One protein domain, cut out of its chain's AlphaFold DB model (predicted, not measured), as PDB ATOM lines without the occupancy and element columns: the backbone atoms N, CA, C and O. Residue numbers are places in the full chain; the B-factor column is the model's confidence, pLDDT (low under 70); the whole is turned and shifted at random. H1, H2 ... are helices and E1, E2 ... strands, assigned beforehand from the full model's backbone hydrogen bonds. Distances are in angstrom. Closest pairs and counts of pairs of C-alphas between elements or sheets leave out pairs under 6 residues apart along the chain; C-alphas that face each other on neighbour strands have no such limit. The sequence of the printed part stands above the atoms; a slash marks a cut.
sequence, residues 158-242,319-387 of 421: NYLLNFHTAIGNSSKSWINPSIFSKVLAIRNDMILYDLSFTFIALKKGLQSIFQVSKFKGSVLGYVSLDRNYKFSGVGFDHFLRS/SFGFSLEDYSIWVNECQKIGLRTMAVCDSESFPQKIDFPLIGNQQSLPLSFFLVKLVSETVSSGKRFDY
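What this domain is: This is residues 158 to 242 and 319 to 387 of the 421 residues of the protein "30S ribosomal protein S2" of bacterium (UniProt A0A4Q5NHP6). A parallel sheet of five strands, in the order E5 E4 E6 E7 E8, has two long helices, H3 and H5, side by side over one face and the shorter helix H4 over the other face. A small antiparallel sheet of three strands, in the order E1 E3 E2, sits at one end of the domain, near the end of E8 and the first turn of H3. The printed part has 154 residues with five named helices and eight named strands, in the order H1 E1 H2 E2 E3 H3 E4 E5 E6 H4 E7 E8 H5, and its class is mixed, helices and strands. It is compact, with a radius of gyration of the C-alphas of 15.1 A and spans of 46 by 34 by 31 A.

How they stand to each other: H1, residues 158 to 162, is close to but not clearly touching H3, residues 195 to 214, the closest C-alphas being those of Leu 160 and Leu 195, 7.5 A apart. E1, residues 167 to 170, and E3, residues 190 to 193, are antiparallel neighbours at 142 degrees, with N 168 and O 191 at 2.8 A. E2, residues 183 to 187, forms a hairpin with E3, with N 184 and O 192 at 2.8 A. With H2, residues 177 to 180, E1 and E2 make a split strand-helix-strand unit, two strands running the same way with E3 between them, and its crossover is right-handed. The larger sheet holds E5, residues 238 to 240, E4, residues 219 to 222, E6, residues 320 to 323, E7, residues 340 to 345, and E8, residues 356 to 359. Within hydrogen-bond range are N 221 and O 238 at 2.8 A for E5 and E4, N 222 and O 322 at 2.8 A for E4 and E6, N 321 and O 340 at 2.8 A for E6 and E7, and N 345 and O 358 at 2.8 A for E7 and E8. H3 is on this sheet over E7 and E8, at a height over the sheet of 8.6 A, with the C-alphas of Thr 198 and Leu 358 closest at 5.0 A. H5, residues 365 to 384, is on the same face over E6, and on the local plane it runs along that strand at 6 degrees. H3 and H5 touch, closest at the C-alphas of Lys 214 and Gly 382, 4.5 A, and run the same way at a shallow tilt of 33 degrees, only just short of steep. H4, residues 328 to 337, is on the opposite face at a height over the sheet of 9.8 A, and E6, H4 and E7 form a strand-helix-strand unit, two parallel neighbour strands with a helix between, whose crossover is right-handed. Every O i to N i+4 pair is within hydrogen-bond range in H1, H3, H4 and H5; H2 is too short for such a pair.

Where its parts are: H1 begins at C-alpha 158, (-5.661, -33.861, 46.386). From first to last C-alpha H3 measures 28.2 A, H4 14.6 A, H5 28.8 A, E7 15.6 A and E2 11.1 A. H3 begins at C-alpha 195, (-14.502, -38.193, 48.089), and H5 ends at C-alpha 384, (-19.201, -13.626, 30.739).

The domain as a whole: The two C-alphas farthest apart are those of Lys 172 and Phe 385, at 47.3 A. Residues 243 to 318 are not printed, and C-alphas 242 and 319 are 19.3 A apart across the cut, in the link from E5 to E6. The link from E4 to E5 is long, with 15 residues, 223 to 237. The mean pLDDT of the printed part is 85.7, and residues 225 to 234 and 385 to 387 are under 70.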
ATOM      1  N   ASN A 158      -6.571 -34.409  45.384       76.12
ATOM      2  CA  ASN A 158      -5.661 -33.861  46.386       76.12
ATOM      3  C   ASN A 158      -6.130 -32.525  46.983       76.12
ATOM      4  O   ASN A 158      -5.854 -32.256  48.146       76.12
ATOM      5  N   TYR A 159      -6.844 -31.675  46.234       78.44
ATOM      6  CA  TYR A 159      -7.364 -30.425  46.800       78.44
ATOM      7  C   TYR A 159      -8.453 -30.674  47.838       78.44
ATOM      8  O   TYR A 159      -8.411 -30.073  48.906       78.44
ATOM      9  N   LEU A 160      -9.398 -31.569  47.542       83.88
ATOM     10  CA  LEU A 160     -10.453 -31.929  48.487       83.88
ATOM     11  C   LEU A 160      -9.845 -32.537  49.755       83.88
ATOM     12  O   LEU A 160     -10.218 -32.160  50.868       83.88
ATOM     13  N   LEU A 161      -8.846 -33.402  49.591       86.12
ATOM     14  CA  LEU A 161      -8.144 -34.020  50.711       86.12
ATOM     15  C   LEU A 161      -7.395 -32.978  51.564       86.12
ATOM     16  O   LEU A 161      -7.579 -32.934  52.776       86.12
ATOM     17  N   ASN A 162      -6.661 -32.053  50.934       84.12
ATOM     18  CA  ASN A 162      -5.956 -30.962  51.624       84.12
ATOM     19  C   ASN A 162      -6.894 -30.008  52.384       84.12
ATOM     20  O   ASN A 162      -6.481 -29.358  53.344       84.12
ATOM     21  N   PHE A 163      -8.149 -29.886  51.951       84.69
ATOM     22  CA  PHE A 163      -9.161 -29.065  52.616       84.69
ATOM     23  C   PHE A 163      -9.982 -29.836  53.657       84.69
ATOM     24  O   PHE A 163     -11.011 -29.331  54.096       84.69
ATOM     25  N   HIS A 164      -9.524 -31.017  54.085       88.69
ATOM     26  CA  HIS A 164     -10.149 -31.808  55.153       88.69
ATOM     27  C   HIS A 164     -11.609 -32.194  54.857       88.69
ATOM     28  O   HIS A 164     -12.408 -32.378  55.767       88.69
ATOM     29  N   THR A 165     -11.973 -32.325  53.577       89.62
ATOM     30  CA  THR A 165     -13.349 -32.674  53.168       89.62
ATOM     31  C   THR A 165     -13.766 -34.080  53.575       89.62
ATOM     32  O   THR A 165     -14.934 -34.296  53.878       89.62
ATOM     33  N   ALA A 166     -12.810 -35.012  53.601       89.06
ATOM     34  CA  ALA A 166     -13.048 -36.422  53.889       89.06
ATOM     35  C   ALA A 166     -13.371 -36.697  55.365       89.06
ATOM     36  O   ALA A 166     -13.786 -37.802  55.680       89.06
ATOM     37  N   ILE A 167     -13.150 -35.739  56.267       91.06
ATOM     38  CA  ILE A 167     -13.291 -35.943  57.713       91.06
ATOM     39  C   ILE A 167     -14.687 -35.491  58.139       91.06
ATOM     40  O   ILE A 167     -14.988 -34.309  58.029       91.06
ATOM     41  N   GLY A 168     -15.515 -36.410  58.619       88.81
ATOM     42  CA  GLY A 168     -16.836 -36.133  59.182       88.81
ATOM     43  C   GLY A 168     -16.834 -35.977  60.701       88.81
ATOM     44  O   GLY A 168     -15.781 -35.882  61.330       88.81
ATOM     45  N   ASN A 169     -18.032 -35.967  61.288       88.88
ATOM     46  CA  ASN A 169     -18.231 -35.888  62.735       88.88
ATOM     47  C   ASN A 169     -17.794 -37.177  63.455       88.88
ATOM     48  O   ASN A 169     -17.389 -38.172  62.843       88.88
ATOM     49  N   SER A 170     -17.891 -37.154  64.785       89.81
ATOM     50  CA  SER A 170     -17.619 -38.331  65.601       89.81
ATOM     51  C   SER A 170     -18.632 -39.446  65.325       89.81
ATOM     52  O   SER A 170     -19.829 -39.195  65.259       89.81
ATOM     53  N   SER A 171     -18.177 -40.692  65.256       87.38
ATOM     54  CA  SER A 171     -19.002 -41.906  65.159       87.38
ATOM     55  C   SER A 171     -20.012 -42.083  66.299       87.38
ATOM     56  O   SER A 171     -20.976 -42.824  66.141       87.38
ATOM     57  N   LYS A 172     -19.819 -41.388  67.429       88.56
ATOM     58  CA  LYS A 172     -20.771 -41.345  68.552       88.56
ATOM     59  C   LYS A 172     -21.985 -40.457  68.264       88.56
ATOM     60  O   LYS A 172     -23.000 -40.583  68.940       88.56
ATOM     61  N   SER A 173     -21.865 -39.535  67.307       86.94
ATOM     62  CA  SER A 173     -23.002 -38.741  66.835       86.94
ATOM     63  C   SER A 173     -23.945 -39.608  66.008       86.94
ATOM     64  O   SER A 173     -23.538 -40.611  65.421       86.94
ATOM     65  N   TRP A 174     -25.220 -39.230  65.972       89.12
ATOM     66  CA  TRP A 174     -26.196 -39.936  65.155       89.12
ATOM     67  C   TRP A 174     -25.843 -39.802  63.666       89.12
ATOM     68  O   TRP A 174     -25.520 -38.718  63.183       89.12
ATOM     69  N   ILE A 175     -25.913 -40.910  62.928       87.31
ATOM     70  CA  ILE A 175     -25.592 -40.953  61.500       87.31
ATOM     71  C   ILE A 175     -26.869 -41.246  60.722       87.31
ATOM     72  O   ILE A 175     -27.549 -42.241  60.971       87.31
ATOM     73  N   ASN A 176     -27.163 -40.417  59.723       89.81
ATOM     74  CA  ASN A 176     -28.269 -40.670  58.818       89.81
ATOM     75  C   ASN A 176     -27.979 -41.918  57.950       89.81
ATOM     76  O   ASN A 176     -26.964 -41.941  57.240       89.81
ATOM     77  N   PRO A 177     -28.881 -42.920  57.896       90.31
ATOM     78  CA  PRO A 177     -28.703 -44.115  57.063       90.31
ATOM     79  C   PRO A 177     -28.438 -43.813  55.580       90.31
ATOM     80  O   PRO A 177     -27.679 -44.516  54.918       90.31
ATOM     81  N   SER A 178     -28.999 -42.721  55.049       88.75
ATOM     82  CA  SER A 178     -28.792 -42.299  53.650       88.75
ATOM     83  C   SER A 178     -27.384 -41.760  53.348       88.75
ATOM     84  O   SER A 178     -27.003 -41.597  52.179       88.75
ATOM     85  N   ILE A 179     -26.622 -41.441  54.394       87.88
ATOM     86  CA  ILE A 179     -25.223 -41.013  54.323       87.88
ATOM     87  C   ILE A 179     -24.292 -42.172  54.639       87.88
ATOM     88  O   ILE A 179     -23.199 -42.215  54.084       87.88
ATOM     89  N   PHE A 180     -24.735 -43.135  55.448       87.81
ATOM     90  CA  PHE A 180     -23.950 -44.307  55.825       87.81
ATOM     91  C   PHE A 180     -23.345 -45.031  54.611       87.81
ATOM     92  O   PHE A 180     -22.164 -45.357  54.617       87.81
ATOM     93  N   SER A 181     -24.089 -45.158  53.507       87.06
ATOM     94  CA  SER A 181     -23.592 -45.774  52.264       87.06
ATOM     95  C   SER A 181     -22.448 -45.010  51.570       87.06
ATOM     96  O   SER A 181     -21.881 -45.507  50.603       87.06
ATOM     97  N   LYS A 182     -22.160 -43.772  51.988       86.12
ATOM     98  CA  LYS A 182     -21.077 -42.911  51.472       86.12
ATOM     99  C   LYS A 182     -19.915 -42.782  52.463       86.12
ATOM    100  O   LYS A 182     -18.963 -42.041  52.204       86.12
ATOM    101  N   VAL A 183     -20.002 -43.463  53.605       88.94
ATOM    102  CA  VAL A 183     -18.914 -43.575  54.574       88.94
ATOM    103  C   VAL A 183     -17.952 -44.652  54.087       88.94
ATOM    104  O   VAL A 183     -18.355 -45.769  53.783       88.94
ATOM    105  N   LEU A 184     -16.675 -44.298  53.999       90.44
ATOM    106  CA  LEU A 184     -15.598 -45.184  53.572       90.44
ATOM    107  C   LEU A 184     -15.081 -46.031  54.738       90.44
ATOM    108  O   LEU A 184     -14.877 -47.230  54.589       90.44
ATOM    109  N   ALA A 185     -14.842 -45.405  55.892       89.25
ATOM    110  CA  ALA A 185     -14.379 -46.078  57.103       89.25
ATOM    111  C   ALA A 185     -14.618 -45.198  58.336       89.25
ATOM    112  O   ALA A 185     -14.828 -43.992  58.223       89.25
ATOM    113  N   ILE A 186     -14.514 -45.792  59.523       90.31
ATOM    114  CA  ILE A 186     -14.450 -45.068  60.795       90.31
ATOM    115  C   ILE A 186     -13.051 -45.296  61.373       90.31
ATOM    116  O   ILE A 186     -12.600 -46.435  61.479       90.31
ATOM    117  N   ARG A 187     -12.333 -44.217  61.700       89.69
ATOM    118  CA  ARG A 187     -10.987 -44.268  62.295       89.69
ATOM    119  C   ARG A 187     -10.875 -43.251  63.420       89.69
ATOM    120  O   ARG A 187     -11.221 -42.093  63.218       89.69
ATOM    121  N   ASN A 188     -10.347 -43.668  64.572       90.00
ATOM    122  CA  ASN A 188     -10.167 -42.817  65.757       90.00
ATOM    123  C   ASN A 188     -11.456 -42.072  66.144       90.00
ATOM    124  O   ASN A 188     -11.449 -40.854  66.299       90.00
ATOM    125  N   ASP A 189     -12.576 -42.794  66.207       88.94
ATOM    126  CA  ASP A 189     -13.920 -42.253  66.431       88.94
ATOM    127  C   ASP A 189     -14.401 -41.224  65.393       88.94
ATOM    128  O   ASP A 189     -15.461 -40.645  65.606       88.94
ATOM    129  N   MET A 190     -13.700 -41.005  64.276       88.56
ATOM    130  CA  MET A 190     -14.074 -40.054  63.224       88.56
ATOM    131  C   MET A 190     -14.548 -40.777  61.965       88.56
ATOM    132  O   MET A 190     -13.956 -41.768  61.526       88.56
ATOM    133  N   ILE A 191     -15.611 -40.254  61.363       89.94
ATOM    134  CA  ILE A 191     -16.163 -40.766  60.109       89.94
ATOM    135  C   ILE A 191     -15.281 -40.295  58.946       89.94
ATOM    136  O   ILE A 191     -14.940 -39.117  58.859       89.94
ATOM    137  N   LEU A 192     -14.923 -41.199  58.036       90.94
ATOM    138  CA  LEU A 192     -14.242 -40.871  56.785       90.94
ATOM    139  C   LEU A 192     -15.211 -41.026  55.615       90.94
ATOM    140  O   LEU A 192     -15.742 -42.111  55.394       90.94
ATOM    141  N   TYR A 193     -15.428 -39.960  54.850       91.12
ATOM    142  CA  TYR A 193     -16.285 -39.968  53.665       91.12
ATOM    143  C   TYR A 193     -15.517 -40.346  52.400       91.12
ATOM    144  O   TYR A 193     -14.358 -39.962  52.220       91.12
ATOM    145  N   ASP A 194     -16.199 -41.021  51.476       89.31
ATOM    146  CA  ASP A 194     -15.670 -41.219  50.132       89.31
ATOM    147  C   ASP A 194     -15.786 -39.928  49.296       89.31
ATOM    148  O   ASP A 194     -16.870 -39.413  48.991       89.31
ATOM    149  N   LEU A 195     -14.624 -39.406  48.892       89.06
ATOM    150  CA  LEU A 195     -14.502 -38.193  48.089       89.06
ATOM    151  C   LEU A 195     -15.033 -38.355  46.666       89.06
ATOM    152  O   LEU A 195     -15.361 -37.343  46.042       89.06
ATOM    153  N   SER A 196     -15.140 -39.579  46.144       87.25
ATOM    154  CA  SER A 196     -15.626 -39.840  44.787       87.25
ATOM    155  C   SER A 196     -17.031 -39.253  44.572       87.25
ATOM    156  O   SER A 196     -17.271 -38.513  43.610       87.25
ATOM    157  N   PHE A 197     -17.935 -39.458  45.536       88.19
ATOM    158  CA  PHE A 197     -19.300 -38.937  45.500       88.19
ATOM    159  C   PHE A 197     -19.325 -37.411  45.502       88.19
ATOM    160  O   PHE A 197     -20.032 -36.795  44.698       88.19
ATOM    161  N   THR A 198     -18.511 -36.789  46.357       90.88
ATOM    162  CA  THR A 198     -18.404 -35.324  46.446       90.88
ATOM    163  C   THR A 198     -17.905 -34.724  45.148       90.88
ATOM    164  O   THR A 198     -18.439 -33.721  44.681       90.88
ATOM    165  N   PHE A 199     -16.917 -35.368  44.530       88.75
ATOM    166  CA  PHE A 199     -16.290 -34.924  43.301       88.75
ATOM    167  C   PHE A 199     -17.310 -34.905  42.158       88.75
ATOM    168  O   PHE A 199     -17.429 -33.914  41.428       88.75
ATOM    169  N   ILE A 200     -18.093 -35.980  42.036       87.94
ATOM    170  CA  ILE A 200     -19.144 -36.119  41.023       87.94
ATOM    171  C   ILE A 200     -20.263 -35.098  41.259       87.94
ATOM    172  O   ILE A 200     -20.660 -34.399  40.319       87.94
ATOM    173  N   ALA A 201     -20.760 -34.984  42.495       92.00
ATOM    174  CA  ALA A 201     -21.834 -34.055  42.848       92.00
ATOM    175  C   ALA A 201     -21.416 -32.593  42.631       92.00
ATOM    176  O   ALA A 201     -22.157 -31.822  42.021       92.00
ATOM    177  N   LEU A 202     -20.192 -32.236  43.025       90.81
ATOM    178  CA  LEU A 202     -19.607 -30.913  42.823       90.81
ATOM    179  C   LEU A 202     -19.512 -30.580  41.334       90.81
ATOM    180  O   LEU A 202     -19.945 -29.510  40.912       90.81
ATOM    181  N   LYS A 203     -19.021 -31.509  40.506       87.00
ATOM    182  CA  LYS A 203     -18.930 -31.301  39.055       87.00
ATOM    183  C   LYS A 203     -20.307 -31.055  38.426       87.00
ATOM    184  O   LYS A 203     -20.462 -30.095  37.669       87.00
ATOM    185  N   LYS A 204     -21.309 -31.876  38.767       88.38
ATOM    186  CA  LYS A 204     -22.693 -31.731  38.276       88.38
ATOM    187  C   LYS A 204     -23.331 -30.418  38.744       88.38
ATOM    188  O   LYS A 204     -23.885 -29.675  37.931       88.38
ATOM    189  N   GLY A 205     -23.193 -30.094  40.029       92.12
ATOM    190  CA  GLY A 205     -23.734 -28.873  40.617       92.12
ATOM    191  C   GLY A 205     -23.156 -27.620  39.966       92.12
ATOM    192  O   GLY A 205     -23.896 -26.736  39.539       92.12
ATOM    193  N   LEU A 206     -21.846 -27.566  39.754       89.19
ATOM    194  CA  LEU A 206     -21.206 -26.412  39.121       89.19
ATOM    195  C   LEU A 206     -21.539 -26.269  37.641       89.19
ATOM    196  O   LEU A 206     -21.680 -25.148  37.154       89.19
ATOM    197  N   GLN A 207     -21.722 -27.385  36.935       86.94
ATOM    198  CA  GLN A 207     -22.237 -27.359  35.572       86.94
ATOM    199  C   GLN A 207     -23.631 -26.739  35.513       86.94
ATOM    200  O   GLN A 207     -23.890 -25.893  34.652       86.94
ATOM    201  N   SER A 208     -24.501 -27.083  36.460       90.00
ATOM    202  CA  SER A 208     -25.829 -26.480  36.546       90.00
ATOM    203  C   SER A 208     -25.767 -24.979  36.877       90.00
ATOM    204  O   SER A 208     -26.439 -24.183  36.222       90.00
ATOM    205  N   ILE A 209     -24.887 -24.552  37.792       91.06
ATOM    206  CA  ILE A 209     -24.682 -23.132  38.138       91.06
ATOM    207  C   ILE A 209     -24.159 -22.337  36.939       91.06
ATOM    208  O   ILE A 209     -24.610 -21.217  36.671       91.06
ATOM    209  N   PHE A 210     -23.224 -22.913  36.186       87.81
ATOM    210  CA  PHE A 210     -22.702 -22.304  34.969       87.81
ATOM    211  C   PHE A 210     -23.811 -22.116  33.923       87.81
ATOM    212  O   PHE A 210     -23.951 -21.035  33.354       87.81
ATOM    213  N   GLN A 211     -24.653 -23.132  33.708       85.44
ATOM    214  CA  GLN A 211     -25.802 -23.029  32.802       85.44
ATOM    215  C   GLN A 211     -26.794 -21.954  33.263       85.44
ATOM    216  O   GLN A 211     -27.189 -21.102  32.470       85.44
ATOM    217  N   VAL A 212     -27.147 -21.934  34.550       89.31
ATOM    218  CA  VAL A 212     -28.061 -20.936  35.124       89.31
ATOM    219  C   VAL A 212     -27.529 -19.516  34.919       89.31
ATOM    220  O   VAL A 212     -28.250 -18.638  34.442       89.31
ATOM    221  N   SER A 213     -26.254 -19.286  35.228       86.25
ATOM    222  CA  SER A 213     -25.629 -17.967  35.079       86.25
ATOM    223  C   SER A 213     -25.481 -17.542  33.613       86.25
ATOM    224  O   SER A 213     -25.690 -16.365  33.304       86.25
ATOM    225  N   LYS A 214     -25.228 -18.488  32.697       82.38
ATOM    226  CA  LYS A 214     -25.250 -18.272  31.241       82.38
ATOM    227  C   LYS A 214     -26.622 -17.785  30.759       82.38
ATOM    228  O   LYS A 214     -26.703 -16.844  29.973       82.38
ATOM    229  N   PHE A 215     -27.712 -18.360  31.262       83.56
ATOM    230  CA  PHE A 215     -29.077 -17.926  30.933       83.56
ATOM    231  C   PHE A 215     -29.536 -16.676  31.707       83.56
ATOM    232  O   PHE A 215     -30.722 -16.352  31.714       83.56
ATOM    233  N   LYS A 216     -28.608 -15.931  32.331       80.69
ATOM    234  CA  LYS A 216     -28.883 -14.738  33.157       80.69
ATOM    235  C   LYS A 216     -29.786 -15.014  34.371       80.69
ATOM    236  O   LYS A 216     -30.388 -14.080  34.907       80.69
ATOM    237  N   GLY A 217     -29.857 -16.266  34.822       84.38
ATOM    238  CA  GLY A 217     -30.507 -16.637  36.074       84.38
ATOM    239  C   GLY A 217     -29.727 -16.123  37.287       84.38
ATOM    240  O   GLY A 217     -28.499 -15.999  37.247       84.38
ATOM    241  N   SER A 218     -30.446 -15.797  38.363       87.19
ATOM    242  CA  SER A 218     -29.849 -15.334  39.620       87.19
ATOM    243  C   SER A 218     -29.428 -16.502  40.503       87.19
ATOM    244  O   SER A 218     -30.220 -17.409  40.753       87.19
ATOM    245  N   VAL A 219     -28.213 -16.436  41.046       90.38
ATOM    246  CA  VAL A 219     -27.707 -17.431  42.005       90.38
ATOM    247  C   VAL A 219     -27.712 -16.852  43.420       90.38
ATOM    248  O   VAL A 219     -27.175 -15.760  43.655       90.38
ATOM    249  N   LEU A 220     -28.321 -17.586  44.352       90.69
ATOM    250  CA  LEU A 220     -28.362 -17.290  45.782       90.69
ATOM    251  C   LEU A 220     -27.296 -18.107  46.515       90.69
ATOM    252  O   LEU A 220     -27.277 -19.326  46.402       90.69
ATOM    253  N   GLY A 221     -26.440 -17.439  47.283       87.12
ATOM    254  CA  GLY A 221     -25.539 -18.071  48.246       87.12
ATOM    255  C   GLY A 221     -26.026 -17.830  49.672       87.12
ATOM    256  O   GLY A 221     -26.236 -16.679  50.059       87.12
ATOM    257  N   TYR A 222     -26.181 -18.896  50.451       87.62
ATOM    258  CA  TYR A 222     -26.454 -18.843  51.882       87.62
ATOM    259  C   TYR A 222     -25.281 -19.438  52.663       87.62
ATOM    260  O   TYR A 222     -24.945 -20.607  52.497       87.62
ATOM    261  N   VAL A 223     -24.653 -18.622  53.506       82.81
ATOM    262  CA  VAL A 223     -23.530 -19.035  54.352       82.81
ATOM    263  C   VAL A 223     -23.780 -18.535  55.764       82.81
ATOM    264  O   VAL A 223     -23.488 -17.376  56.067       82.81
ATOM    265  N   SER A 224     -24.325 -19.388  56.625       71.50
ATOM    266  CA  SER A 224     -24.172 -19.229  58.069       71.50
ATOM    267  C   SER A 224     -22.704 -19.458  58.391       71.50
ATOM    268  O   SER A 224     -22.102 -20.417  57.931       71.50
ATOM    269  N   LEU A 225     -22.080 -18.523  59.094       64.38
ATOM    270  CA  LEU A 225     -20.804 -18.809  59.727       64.38
ATOM    271  C   LEU A 225     -20.653 -17.944  60.968       64.38
ATOM    272  O   LEU A 225     -21.206 -16.836  61.049       64.38
ATOM    273  N   ASP A 226     -19.853 -18.437  61.905       59.16
ATOM    274  CA  ASP A 226     -19.475 -17.694  63.092       59.16
ATOM    275  C   ASP A 226     -18.822 -16.354  62.746       59.16
ATOM    276  O   ASP A 226     -18.155 -16.170  61.723       59.16
ATOM    277  N   ARG A 227     -19.019 -15.380  63.644       53.25
ATOM    278  CA  ARG A 227     -18.783 -13.935  63.433       53.25
ATOM    279  C   ARG A 227     -17.359 -13.561  62.986       53.25
ATOM    280  O   ARG A 227     -17.143 -12.417  62.573       53.25
ATOM    281  N   ASN A 228     -16.415 -14.495  63.071       52.38
ATOM    282  CA  ASN A 228     -14.988 -14.277  62.877       52.38
ATOM    283  C   ASN A 228     -14.579 -14.252  61.395       52.38
ATOM    284  O   ASN A 228     -13.689 -13.481  61.034       52.38
ATOM    285  N   TYR A 229     -15.261 -14.993  60.512       59.03
ATOM    286  CA  TYR A 229     -14.879 -15.083  59.098       59.03
ATOM    287  C   TYR A 229     -15.929 -14.452  58.187       59.03
ATOM    288  O   TYR A 229     -17.102 -14.814  58.172       59.03
ATOM    289  N   LYS A 230     -15.500 -13.462  57.398       61.75
ATOM    290  CA  LYS A 230     -16.374 -12.753  56.459       61.75
ATOM    291  C   LYS A 230     -16.063 -13.177  55.038       61.75
ATOM    292  O   LYS A 230     -15.108 -12.692  54.434       61.75
ATOM    293  N   PHE A 231     -16.930 -14.006  54.470       67.62
ATOM    294  CA  PHE A 231     -16.915 -14.247  53.035       67.62
ATOM    295  C   PHE A 231     -17.397 -13.009  52.290       67.62
ATOM    296  O   PHE A 231     -18.404 -12.372  52.636       67.62
ATOM    297  N   SER A 232     -16.670 -12.675  51.229       65.62
ATOM    298  CA  SER A 232     -17.151 -11.731  50.240       65.62
ATOM    299  C   SER A 232     -18.133 -12.476  49.336       65.62
ATOM    300  O   SER A 232     -17.725 -13.431  48.675       65.62
ATOM    301  N   GLY A 233     -19.395 -12.042  49.259       66.50
ATOM    302  CA  GLY A 233     -20.396 -12.577  48.316       66.50
ATOM    303  C   GLY A 233     -20.087 -12.220  46.856       66.50
ATOM    304  O   GLY A 233     -20.965 -11.832  46.084       66.50
ATOM    305  N   VAL A 234     -18.807 -12.214  46.473       68.88
ATOM    306  CA  VAL A 234     -18.327 -11.620  45.236       68.88
ATOM    307  C   VAL A 234     -18.591 -12.545  44.060       68.88
ATOM    308  O   VAL A 234     -17.716 -13.277  43.660       68.88
ATOM    309  N   GLY A 235     -19.782 -12.472  43.468       71.31
ATOM    310  CA  GLY A 235     -20.125 -13.232  42.253       71.31
ATOM    311  C   GLY A 235     -21.587 -13.664  42.248       71.31
ATOM    312  O   GLY A 235     -22.254 -13.573  41.217       71.31
ATOM    313  N   PHE A 236     -22.094 -13.994  43.436       82.56
ATOM    314  CA  PHE A 236     -23.502 -14.257  43.718       82.56
ATOM    315  C   PHE A 236     -24.383 -13.036  43.444       82.56
ATOM    316  O   PHE A 236     -23.940 -11.900  43.594       82.56
ATOM    317  N   ASP A 237     -25.637 -13.257  43.062       84.00
ATOM    318  CA  ASP A 237     -26.612 -12.170  42.902       84.00
ATOM    319  C   ASP A 237     -27.242 -11.798  44.245       84.00
ATOM    320  O   ASP A 237     -27.446 -10.617  44.548       84.00
ATOM    321  N   HIS A 238     -27.468 -12.820  45.066       82.94
ATOM    322  CA  HIS A 238     -27.943 -12.715  46.435       82.94
ATOM    323  C   HIS A 238     -26.963 -13.464  47.333       82.94
ATOM    324  O   HIS A 238     -26.664 -14.627  47.072       82.94
ATOM    325  N   PHE A 239     -26.446 -12.812  48.371       84.69
ATOM    326  CA  PHE A 239     -25.588 -13.460  49.353       84.69
ATOM    327  C   PHE A 239     -26.080 -13.138  50.763       84.69
ATOM    328  O   PHE A 239     -26.138 -11.972  51.164       84.69
ATOM    329  N   LEU A 240     -26.472 -14.176  51.495       84.44
ATOM    330  CA  LEU A 240     -27.037 -14.076  52.834       84.44
ATOM    331  C   LEU A 240     -26.092 -14.731  53.835       84.44
ATOM    332  O   LEU A 240     -25.677 -15.870  53.641       84.44
ATOM    333  N   ARG A 241     -25.787 -14.009  54.916       80.88
ATOM    334  CA  ARG A 241     -25.003 -14.527  56.051       80.88
ATOM    335  C   ARG A 241     -25.857 -15.101  57.179       80.88
ATOM    336  O   ARG A 241     -25.355 -15.668  58.140       80.88
ATOM    337  N   SER A 242     -27.155 -14.844  57.129       80.44
ATOM    338  CA  SER A 242     -28.124 -15.328  58.105       80.44
ATOM    339  C   SER A 242     -29.417 -15.578  57.356       80.44
ATOM    340  O   SER A 242     -29.830 -14.722  56.564       80.44
ATOM    341  N   SER A 319     -32.804 -18.579  40.751       89.62
ATOM    342  CA  SER A 319     -33.048 -19.823  40.011       89.62
ATOM    343  C   SER A 319     -32.199 -20.985  40.529       89.62
ATOM    344  O   SER A 319     -32.450 -22.134  40.180       89.62
ATOM    345  N   PHE A 320     -31.179 -20.692  41.340       94.75
ATOM    346  CA  PHE A 320     -30.308 -21.692  41.951       94.75
ATOM    347  C   PHE A 320     -29.884 -21.271  43.359       94.75
ATOM    348  O   PHE A 320     -29.566 -20.096  43.582       94.75
ATOM    349  N   GLY A 321     -29.852 -22.229  44.283       93.94
ATOM    350  CA  GLY A 321     -29.449 -22.053  45.675       93.94
ATOM    351  C   GLY A 321     -28.167 -22.811  45.993       93.94
ATOM    352  O   GLY A 321     -28.052 -23.999  45.718       93.94
ATOM    353  N   PHE A 322     -27.204 -22.125  46.594       95.06
ATOM    354  CA  PHE A 322     -25.980 -22.718  47.116       95.06
ATOM    355  C   PHE A 322     -25.885 -22.471  48.620       95.06
ATOM    356  O   PHE A 322     -26.036 -21.322  49.046       95.06
ATOM    357  N   SER A 323     -25.592 -23.508  49.404       92.44
ATOM    358  CA  SER A 323     -25.292 -23.365  50.827       92.44
ATOM    359  C   SER A 323     -24.071 -24.167  51.283       92.44
ATOM    360  O   SER A 323     -23.659 -25.125  50.634       92.44
ATOM    361  N   LEU A 324     -23.459 -23.734  52.384       90.12
ATOM    362  CA  LEU A 324     -22.396 -24.467  53.077       90.12
ATOM    363  C   LEU A 324     -22.920 -25.344  54.219       90.12
ATOM    364  O   LEU A 324     -22.160 -26.141  54.746       90.12
ATOM    365  N   GLU A 325     -24.193 -25.205  54.577       85.69
ATOM    366  CA  GLU A 325     -24.848 -25.971  55.634       85.69
ATOM    367  C   GLU A 325     -26.230 -26.405  55.138       85.69
ATOM    368  O   GLU A 325     -26.854 -25.743  54.305       85.69
ATOM    369  N   ASP A 326     -26.746 -27.505  55.663       83.69
ATOM    370  CA  ASP A 326     -28.052 -28.061  55.318       83.69
ATOM    371  C   ASP A 326     -29.156 -27.536  56.250       83.69
ATOM    372  O   ASP A 326     -29.947 -28.278  56.828       83.69
ATOM    373  N   TYR A 327     -29.245 -26.211  56.387       87.00
ATOM    374  CA  TYR A 327     -30.241 -25.594  57.262       87.00
ATOM    375  C   TYR A 327     -31.672 -25.971  56.841       87.00
ATOM    376  O   TYR A 327     -32.135 -25.617  55.756       87.00
ATOM    377  N   SER A 328     -32.402 -26.661  57.719       89.94
ATOM    378  CA  SER A 328     -33.692 -27.290  57.399       89.94
ATOM    379  C   SER A 328     -34.730 -26.324  56.812       89.94
ATOM    380  O   SER A 328     -35.400 -26.648  55.830       89.94
ATOM    381  N   ILE A 329     -34.839 -25.110  57.361       90.62
ATOM    382  CA  ILE A 329     -35.768 -24.081  56.870       90.62
ATOM    383  C   ILE A 329     -35.365 -23.604  55.470       90.62
ATOM    384  O   ILE A 329     -36.234 -23.422  54.619       90.62
ATOM    385  N   TRP A 330     -34.063 -23.453  55.206       90.81
ATOM    386  CA  TRP A 330     -33.556 -23.084  53.882       90.81
ATOM    387  C   TRP A 330     -33.921 -24.139  52.840       90.81
ATOM    388  O   TRP A 330     -34.529 -23.815  51.821       90.81
ATOM    389  N   VAL A 331     -33.613 -25.406  53.136       93.19
ATOM    390  CA  VAL A 331     -33.896 -26.541  52.249       93.19
ATOM    391  C   VAL A 331     -35.396 -26.637  51.958       93.19
ATOM    392  O   VAL A 331     -35.799 -26.703  50.797       93.19
ATOM    393  N   ASN A 332     -36.237 -26.564  52.993       94.31
ATOM    394  CA  ASN A 332     -37.689 -26.646  52.841       94.31
ATOM    395  C   ASN A 332     -38.259 -25.476  52.015       94.31
ATOM    396  O   ASN A 332     -39.167 -25.672  51.208       94.31
ATOM    397  N   GLU A 333     -37.750 -24.252  52.191       93.50
ATOM    398  CA  GLU A 333     -38.162 -23.107  51.369       93.50
ATOM    399  C   GLU A 333     -37.754 -23.271  49.901       93.50
ATOM    400  O   GLU A 333     -38.549 -22.969  49.008       93.50
ATOM    401  N   CYS A 334     -36.543 -23.771  49.641       93.56
ATOM    402  CA  CYS A 334     -36.078 -24.060  48.288       93.56
ATOM    403  C   CYS A 334     -36.963 -25.100  47.593       93.56
ATOM    404  O   CYS A 334     -37.374 -24.877  46.454       93.56
ATOM    405  N   GLN A 335     -37.315 -26.182  48.293       93.31
ATOM    406  CA  GLN A 335     -38.202 -27.223  47.769       93.31
ATOM    407  C   GLN A 335     -39.594 -26.689  47.435       93.31
ATOM    408  O   GLN A 335     -40.095 -26.942  46.343       93.31
ATOM    409  N   LYS A 336     -40.195 -25.881  48.320       93.81
ATOM    410  CA  LYS A 336     -41.525 -25.286  48.088       93.81
ATOM    411  C   LYS A 336     -41.598 -24.427  46.824       93.81
ATOM    412  O   LYS A 336     -42.663 -24.301  46.234       93.81
ATOM    413  N   ILE A 337     -40.486 -23.815  46.426       91.69
ATOM    414  CA  ILE A 337     -40.406 -22.951  45.238       91.69
ATOM    415  C   ILE A 337     -39.940 -23.721  43.997       91.69
ATOM    416  O   ILE A 337     -40.036 -23.200  42.887       91.69
ATOM    417  N   GLY A 338     -39.446 -24.952  44.158       91.19
ATOM    418  CA  GLY A 338     -38.837 -25.723  43.074       91.19
ATOM    419  C   GLY A 338     -37.464 -25.184  42.660       91.19
ATOM    420  O   GLY A 338     -37.090 -25.240  41.488       91.19
ATOM    421  N   LEU A 339     -36.717 -24.602  43.604       92.44
ATOM    422  CA  LEU A 339     -35.370 -24.097  43.362       92.44
ATOM    423  C   LEU A 339     -34.370 -25.256  43.346       92.44
ATOM    424  O   LEU A 339     -34.306 -26.013  44.312       92.44
ATOM    425  N   ARG A 340     -33.511 -25.321  42.321       94.31
ATOM    426  CA  ARG A 340     -32.388 -26.267  42.334       94.31
ATOM    427  C   ARG A 340     -31.361 -25.896  43.401       94.31
ATOM    428  O   ARG A 340     -30.980 -24.724  43.494       94.31
ATOM    429  N   THR A 341     -30.888 -26.876  44.163       95.25
ATOM    430  CA  THR A 341     -30.019 -26.665  45.329       95.25
ATOM    431  C   THR A 341     -28.730 -27.481  45.297       95.25
ATOM    432  O   THR A 341     -28.687 -28.633  44.872       95.25
ATOM    433  N   MET A 342     -27.657 -26.868  45.790       96.12
ATOM    434  CA  MET A 342     -26.391 -27.527  46.107       96.12
ATOM    435  C   MET A 342     -25.978 -27.123  47.518       96.12
ATOM    436  O   MET A 342     -25.876 -25.927  47.799       96.12
ATOM    437  N   ALA A 343     -25.730 -28.094  48.390       95.25
ATOM    438  CA  ALA A 343     -25.314 -27.829  49.761       95.25
ATOM    439  C   ALA A 343     -24.319 -28.871  50.270       95.25
ATOM    440  O   ALA A 343     -24.292 -29.999  49.773       95.25
ATOM    441  N   VAL A 344     -23.496 -28.474  51.242       93.88
ATOM    442  CA  VAL A 344     -22.608 -29.396  51.960       93.88
ATOM    443  C   VAL A 344     -23.413 -30.142  53.016       93.88
ATOM    444  O   VAL A 344     -24.258 -29.556  53.686       93.88
ATOM    445  N   CYS A 345     -23.185 -31.442  53.113       93.56
ATOM    446  CA  CYS A 345     -23.947 -32.400  53.896       93.56
ATOM    447  C   CYS A 345     -22.988 -33.146  54.830       93.56
ATOM    448  O   CYS A 345     -22.121 -33.867  54.335       93.56
ATOM    449  N   ASP A 346     -23.154 -32.988  56.143       91.25
ATOM    450  CA  ASP A 346     -22.449 -33.789  57.157       91.25
ATOM    451  C   ASP A 346     -23.256 -35.032  57.570       91.25
ATOM    452  O   ASP A 346     -24.329 -35.276  57.030       91.25
ATOM    453  N   SER A 347     -22.770 -35.843  58.511       88.44
ATOM    454  CA  SER A 347     -23.329 -37.164  58.862       88.44
ATOM    455  C   SER A 347     -24.790 -37.133  59.315       88.44
ATOM    456  O   SER A 347     -25.520 -38.103  59.109       88.44
ATOM    457  N   GLU A 348     -25.217 -36.019  59.899       88.50
ATOM    458  CA  GLU A 348     -26.568 -35.798  60.426       88.50
ATOM    459  C   GLU A 348     -27.542 -35.254  59.365       88.50
ATOM    460  O   GLU A 348     -28.755 -35.223  59.574       88.50
ATOM    461  N   SER A 349     -27.025 -34.836  58.208       90.44
ATOM    462  CA  SER A 349     -27.804 -34.131  57.188       90.44
ATOM    463  C   SER A 349     -28.759 -35.031  56.402       90.44
ATOM    464  O   SER A 349     -28.636 -36.258  56.386       90.44
ATOM    465  N   PHE A 350     -29.725 -34.425  55.700       91.19
ATOM    466  CA  PHE A 350     -30.686 -35.130  54.836       91.19
ATOM    467  C   PHE A 350     -30.392 -34.888  53.343       91.19
ATOM    468  O   PHE A 350     -31.025 -34.029  52.719       91.19
ATOM    469  N   PRO A 351     -29.488 -35.665  52.712       91.62
ATOM    470  CA  PRO A 351     -29.031 -35.419  51.342       91.62
ATOM    471  C   PRO A 351     -30.127 -35.629  50.292       91.62
ATOM    472  O   PRO A 351     -30.030 -35.084  49.201       91.62
ATOM    473  N   GLN A 352     -31.178 -36.390  50.610       91.94
ATOM    474  CA  GLN A 352     -32.313 -36.666  49.718       91.94
ATOM    475  C   GLN A 352     -33.088 -35.400  49.335       91.94
ATOM    476  O   GLN A 352     -33.736 -35.356  48.294       91.94
ATOM    477  N   LYS A 353     -33.039 -34.368  50.185       90.88
ATOM    478  CA  LYS A 353     -33.764 -33.117  49.969       90.88
ATOM    479  C   LYS A 353     -33.028 -32.131  49.057       90.88
ATOM    480  O   LYS A 353     -33.619 -31.122  48.675       90.88
ATOM    481  N   ILE A 354     -31.761 -32.401  48.748       94.69
ATOM    482  CA  ILE A 354     -30.851 -31.514  48.023       94.69
ATOM    483  C   ILE A 354     -30.526 -32.157  46.673       94.69
ATOM    484  O   ILE A 354     -30.179 -33.333  46.621       94.69
ATOM    485  N   ASP A 355     -30.585 -31.395  45.578       94.75
ATOM    486  CA  ASP A 355     -30.361 -31.957  44.233       94.75
ATOM    487  C   ASP A 355     -28.898 -32.358  44.004       94.75
ATOM    488  O   ASP A 355     -28.594 -33.369  43.367       94.75
ATOM    489  N   PHE A 356     -27.973 -31.548  44.523       95.94
ATOM    490  CA  PHE A 356     -26.533 -31.785  44.447       95.94
ATOM    491  C   PHE A 356     -25.916 -31.794  45.858       95.94
ATOM    492  O   PHE A 356     -25.331 -30.789  46.275       95.94
ATOM    493  N   PRO A 357     -26.056 -32.899  46.615       95.19
ATOM    494  CA  PRO A 357     -25.512 -33.003  47.964       95.19
ATOM    495  C   PRO A 357     -23.994 -33.225  47.920       95.19
ATOM    496  O   PRO A 357     -23.504 -34.172  47.302       95.19
ATOM    497  N   LEU A 358     -23.238 -32.352  48.585       95.19
ATOM    498  CA  LEU A 358     -21.785 -32.461  48.738       95.19
ATOM    499  C   LEU A 358     -21.478 -33.081  50.103       95.19
ATOM    500  O   LEU A 358     -21.463 -32.373  51.102       95.19
ATOM    501  N   ILE A 359     -21.255 -34.394  50.154       94.12
ATOM    502  CA  ILE A 359     -21.002 -35.100  51.422       94.12
ATOM    503  C   ILE A 359     -19.624 -34.728  51.964       94.12
ATOM    504  O   ILE A 359     -18.616 -35.104  51.390       94.12
ATOM    505  N   GLY A 360     -19.527 -33.988  53.052       92.12
ATOM    506  CA  GLY A 360     -18.219 -33.620  53.568       92.12
ATOM    507  C   GLY A 360     -18.302 -32.664  54.731       92.12
ATOM    508  O   GLY A 360     -19.376 -32.202  55.093       92.12
ATOM    509  N   ASN A 361     -17.128 -32.343  55.257       90.94
ATOM    510  CA  ASN A 361     -16.982 -31.551  56.469       90.94
ATOM    511  C   ASN A 361     -17.560 -30.128  56.347       90.94
ATOM    512  O   ASN A 361     -16.950 -29.270  55.698       90.94
ATOM    513  N   GLN A 362     -18.674 -29.832  57.019       88.62
ATOM    514  CA  GLN A 362     -19.244 -28.479  57.065       88.62
ATOM    515  C   GLN A 362     -18.402 -27.528  57.931       88.62
ATOM    516  O   GLN A 362     -18.318 -26.332  57.649       88.62
ATOM    517  N   GLN A 363     -17.711 -28.055  58.945       85.25
ATOM    518  CA  GLN A 363     -16.891 -27.285  59.889       85.25
ATOM    519  C   GLN A 363     -15.542 -26.840  59.297       85.25
ATOM    520  O   GLN A 363     -14.864 -25.961  59.839       85.25
ATOM    521  N   SER A 364     -15.133 -27.408  58.159       86.94
ATOM    522  CA  SER A 364     -13.869 -27.061  57.511       86.94
ATOM    523  C   SER A 364     -13.909 -25.651  56.901       86.94
ATOM    524  O   SER A 364     -14.416 -25.397  55.801       86.94
ATOM    525  N   LEU A 365     -13.272 -24.704  57.592       83.44
ATOM    526  CA  LEU A 365     -12.989 -23.361  57.076       83.44
ATOM    527  C   LEU A 365     -12.287 -23.364  55.703       83.44
ATOM    528  O   LEU A 365     -12.730 -22.643  54.807       83.44
ATOM    529  N   PRO A 366     -11.210 -24.140  55.460       82.50
ATOM    530  CA  PRO A 366     -10.569 -24.111  54.150       82.50
ATOM    531  C   PRO A 366     -11.485 -24.644  53.038       82.50
ATOM    532  O   PRO A 366     -11.466 -24.095  51.931       82.50
ATOM    533  N   LEU A 367     -12.335 -25.639  53.329       86.19
ATOM    534  CA  LEU A 367     -13.333 -26.126  52.378       86.19
ATOM    535  C   LEU A 367     -14.373 -25.053  52.049       86.19
ATOM    536  O   LEU A 367     -14.644 -24.794  50.875       86.19
ATOM    537  N   SER A 368     -14.934 -24.395  53.062       85.94
ATOM    538  CA  SER A 368     -15.939 -23.346  52.854       85.94
ATOM    539  C   SER A 368     -15.399 -22.191  52.003       85.94
ATOM    540  O   SER A 368     -16.053 -21.770  51.043       85.94
ATOM    541  N   PHE A 369     -14.166 -21.731  52.258       83.12
ATOM    542  CA  PHE A 369     -13.494 -20.740  51.405       83.12
ATOM    543  C   PHE A 369     -13.308 -21.227  49.973       83.12
ATOM    544  O   PHE A 369     -13.547 -20.466  49.027       83.12
ATOM    545  N   PHE A 370     -12.881 -22.477  49.810       84.31
ATOM    546  CA  PHE A 370     -12.703 -23.085  48.502       84.31
ATOM    547  C   PHE A 370     -14.021 -23.119  47.721       84.31
ATOM    548  O   PHE A 370     -14.072 -22.577  46.617       84.31
ATOM    549  N   LEU A 371     -15.096 -23.658  48.301       88.12
ATOM    550  CA  LEU A 371     -16.393 -23.795  47.637       88.12
ATOM    551  C   LEU A 371     -17.006 -22.440  47.279       88.12
ATOM    552  O   LEU A 371     -17.412 -22.239  46.135       88.12
ATOM    553  N   VAL A 372     -17.020 -21.478  48.209       85.75
ATOM    554  CA  VAL A 372     -17.569 -20.136  47.950       85.75
ATOM    555  C   VAL A 372     -16.818 -19.461  46.808       85.75
ATOM    556  O   VAL A 372     -17.440 -18.892  45.905       85.75
ATOM    557  N   LYS A 373     -15.482 -19.537  46.813       82.62
ATOM    558  CA  LYS A 373     -14.653 -18.956  45.753       82.62
ATOM    559  C   LYS A 373     -14.901 -19.645  44.418       82.62
ATOM    560  O   LYS A 373     -15.106 -18.959  43.419       82.62
ATOM    561  N   LEU A 374     -14.925 -20.971  44.416       84.94
ATOM    562  CA  LEU A 374     -15.137 -21.774  43.225       84.94
ATOM    563  C   LEU A 374     -16.497 -21.445  42.600       84.94
ATOM    564  O   LEU A 374     -16.547 -21.012  41.450       84.94
ATOM    565  N   VAL A 375     -17.582 -21.512  43.375       89.25
ATOM    566  CA  VAL A 375     -18.927 -21.144  42.908       89.25
ATOM    567  C   VAL A 375     -18.948 -19.705  42.394       89.25
ATOM    568  O   VAL A 375     -19.467 -19.441  41.312       89.25
ATOM    569  N   SER A 376     -18.327 -18.762  43.099       84.81
ATOM    570  CA  SER A 376     -18.309 -17.361  42.670       84.81
ATOM    571  C   SER A 376     -17.644 -17.135  41.304       84.81
ATOM    572  O   SER A 376     -18.082 -16.290  40.510       84.81
ATOM    573  N   GLU A 377     -16.613 -17.923  41.004       81.44
ATOM    574  CA  GLU A 377     -15.900 -17.892  39.734       81.44
ATOM    575  C   GLU A 377     -16.716 -18.574  38.627       81.44
ATOM    576  O   GLU A 377     -16.768 -18.073  37.502       81.44
ATOM    577  N   THR A 378     -17.460 -19.638  38.954       84.38
ATOM    578  CA  THR A 378     -18.408 -20.284  38.022       84.38
ATOM    579  C   THR A 378     -19.534 -19.343  37.610       84.38
ATOM    580  O   THR A 378     -19.868 -19.239  36.433       84.38
ATOM    581  N   VAL A 379     -20.059 -18.558  38.554       86.25
ATOM    582  CA  VAL A 379     -21.099 -17.570  38.262       86.25
ATOM    583  C   VAL A 379     -20.534 -16.431  37.413       86.25
ATOM    584  O   VAL A 379     -21.186 -15.971  36.477       86.25
ATOM    585  N   SER A 380     -19.314 -15.967  37.708       81.19
ATOM    586  CA  SER A 380     -18.672 -14.907  36.918       81.19
ATOM    587  C   SER A 380     -18.340 -15.349  35.494       81.19
ATOM    588  O   SER A 380     -18.542 -14.573  34.563       81.19
ATOM    589  N   SER A 381     -17.840 -16.570  35.314       77.31
ATOM    590  CA  SER A 381     -17.513 -17.128  33.996       77.31
ATOM    591  C   SER A 381     -18.764 -17.390  33.161       77.31
ATOM    592  O   SER A 381     -18.805 -16.978  32.001       77.31
ATOM    593  N   GLY A 382     -19.821 -17.957  33.755       79.62
ATOM    594  CA  GLY A 382     -21.099 -18.144  33.072       79.62
ATOM    595  C   GLY A 382     -21.730 -16.816  32.643       79.62
ATOM    596  O   GLY A 382     -22.146 -16.682  31.494       79.62
ATOM    597  N   LYS A 383     -21.680 -15.776  33.493       79.69
ATOM    598  CA  LYS A 383     -22.126 -14.411  33.137       79.69
ATOM    599  C   LYS A 383     -21.339 -13.788  31.980       79.69
ATOM    600  O   LYS A 383     -21.896 -12.980  31.240       79.69
ATOM    601  N   ARG A 384     -20.051 -14.118  31.836       75.50
ATOM    602  CA  ARG A 384     -19.201 -13.626  30.739       75.50
ATOM    603  C   ARG A 384     -19.362 -14.419  29.439       75.50
ATOM    604  O   ARG A 384     -18.851 -13.969  28.426       75.50
ATOM    605  N   PHE A 385     -20.076 -15.551  29.451       66.62
ATOM    606  CA  PHE A 385     -20.108 -16.526  28.348       66.62
ATOM    607  C   PHE A 385     -18.718 -17.071  27.964       66.62
ATOM    608  O   PHE A 385     -18.525 -17.616  26.877       66.62
ATOM    609  N   ASP A 386     -17.748 -16.968  28.870       55.91
ATOM    610  CA  ASP A 386     -16.359 -17.305  28.591       55.91
ATOM    611  C   ASP A 386     -16.069 -18.764  28.978       55.91
ATOM    612  O   ASP A 386     -15.453 -19.027  30.016       55.91
ATOM    613  N   TYR A 387     -16.458 -19.716  28.123       48.03
ATOM    614  CA  TYR A 387     -16.155 -21.147  28.309       48.03
ATOM    615  C   TYR A 387     -14.651 -21.419  28.453       48.03
ATOM    616  O   TYR A 387     -14.241 -22.211  29.291       48.03
TER     617      TYR A 387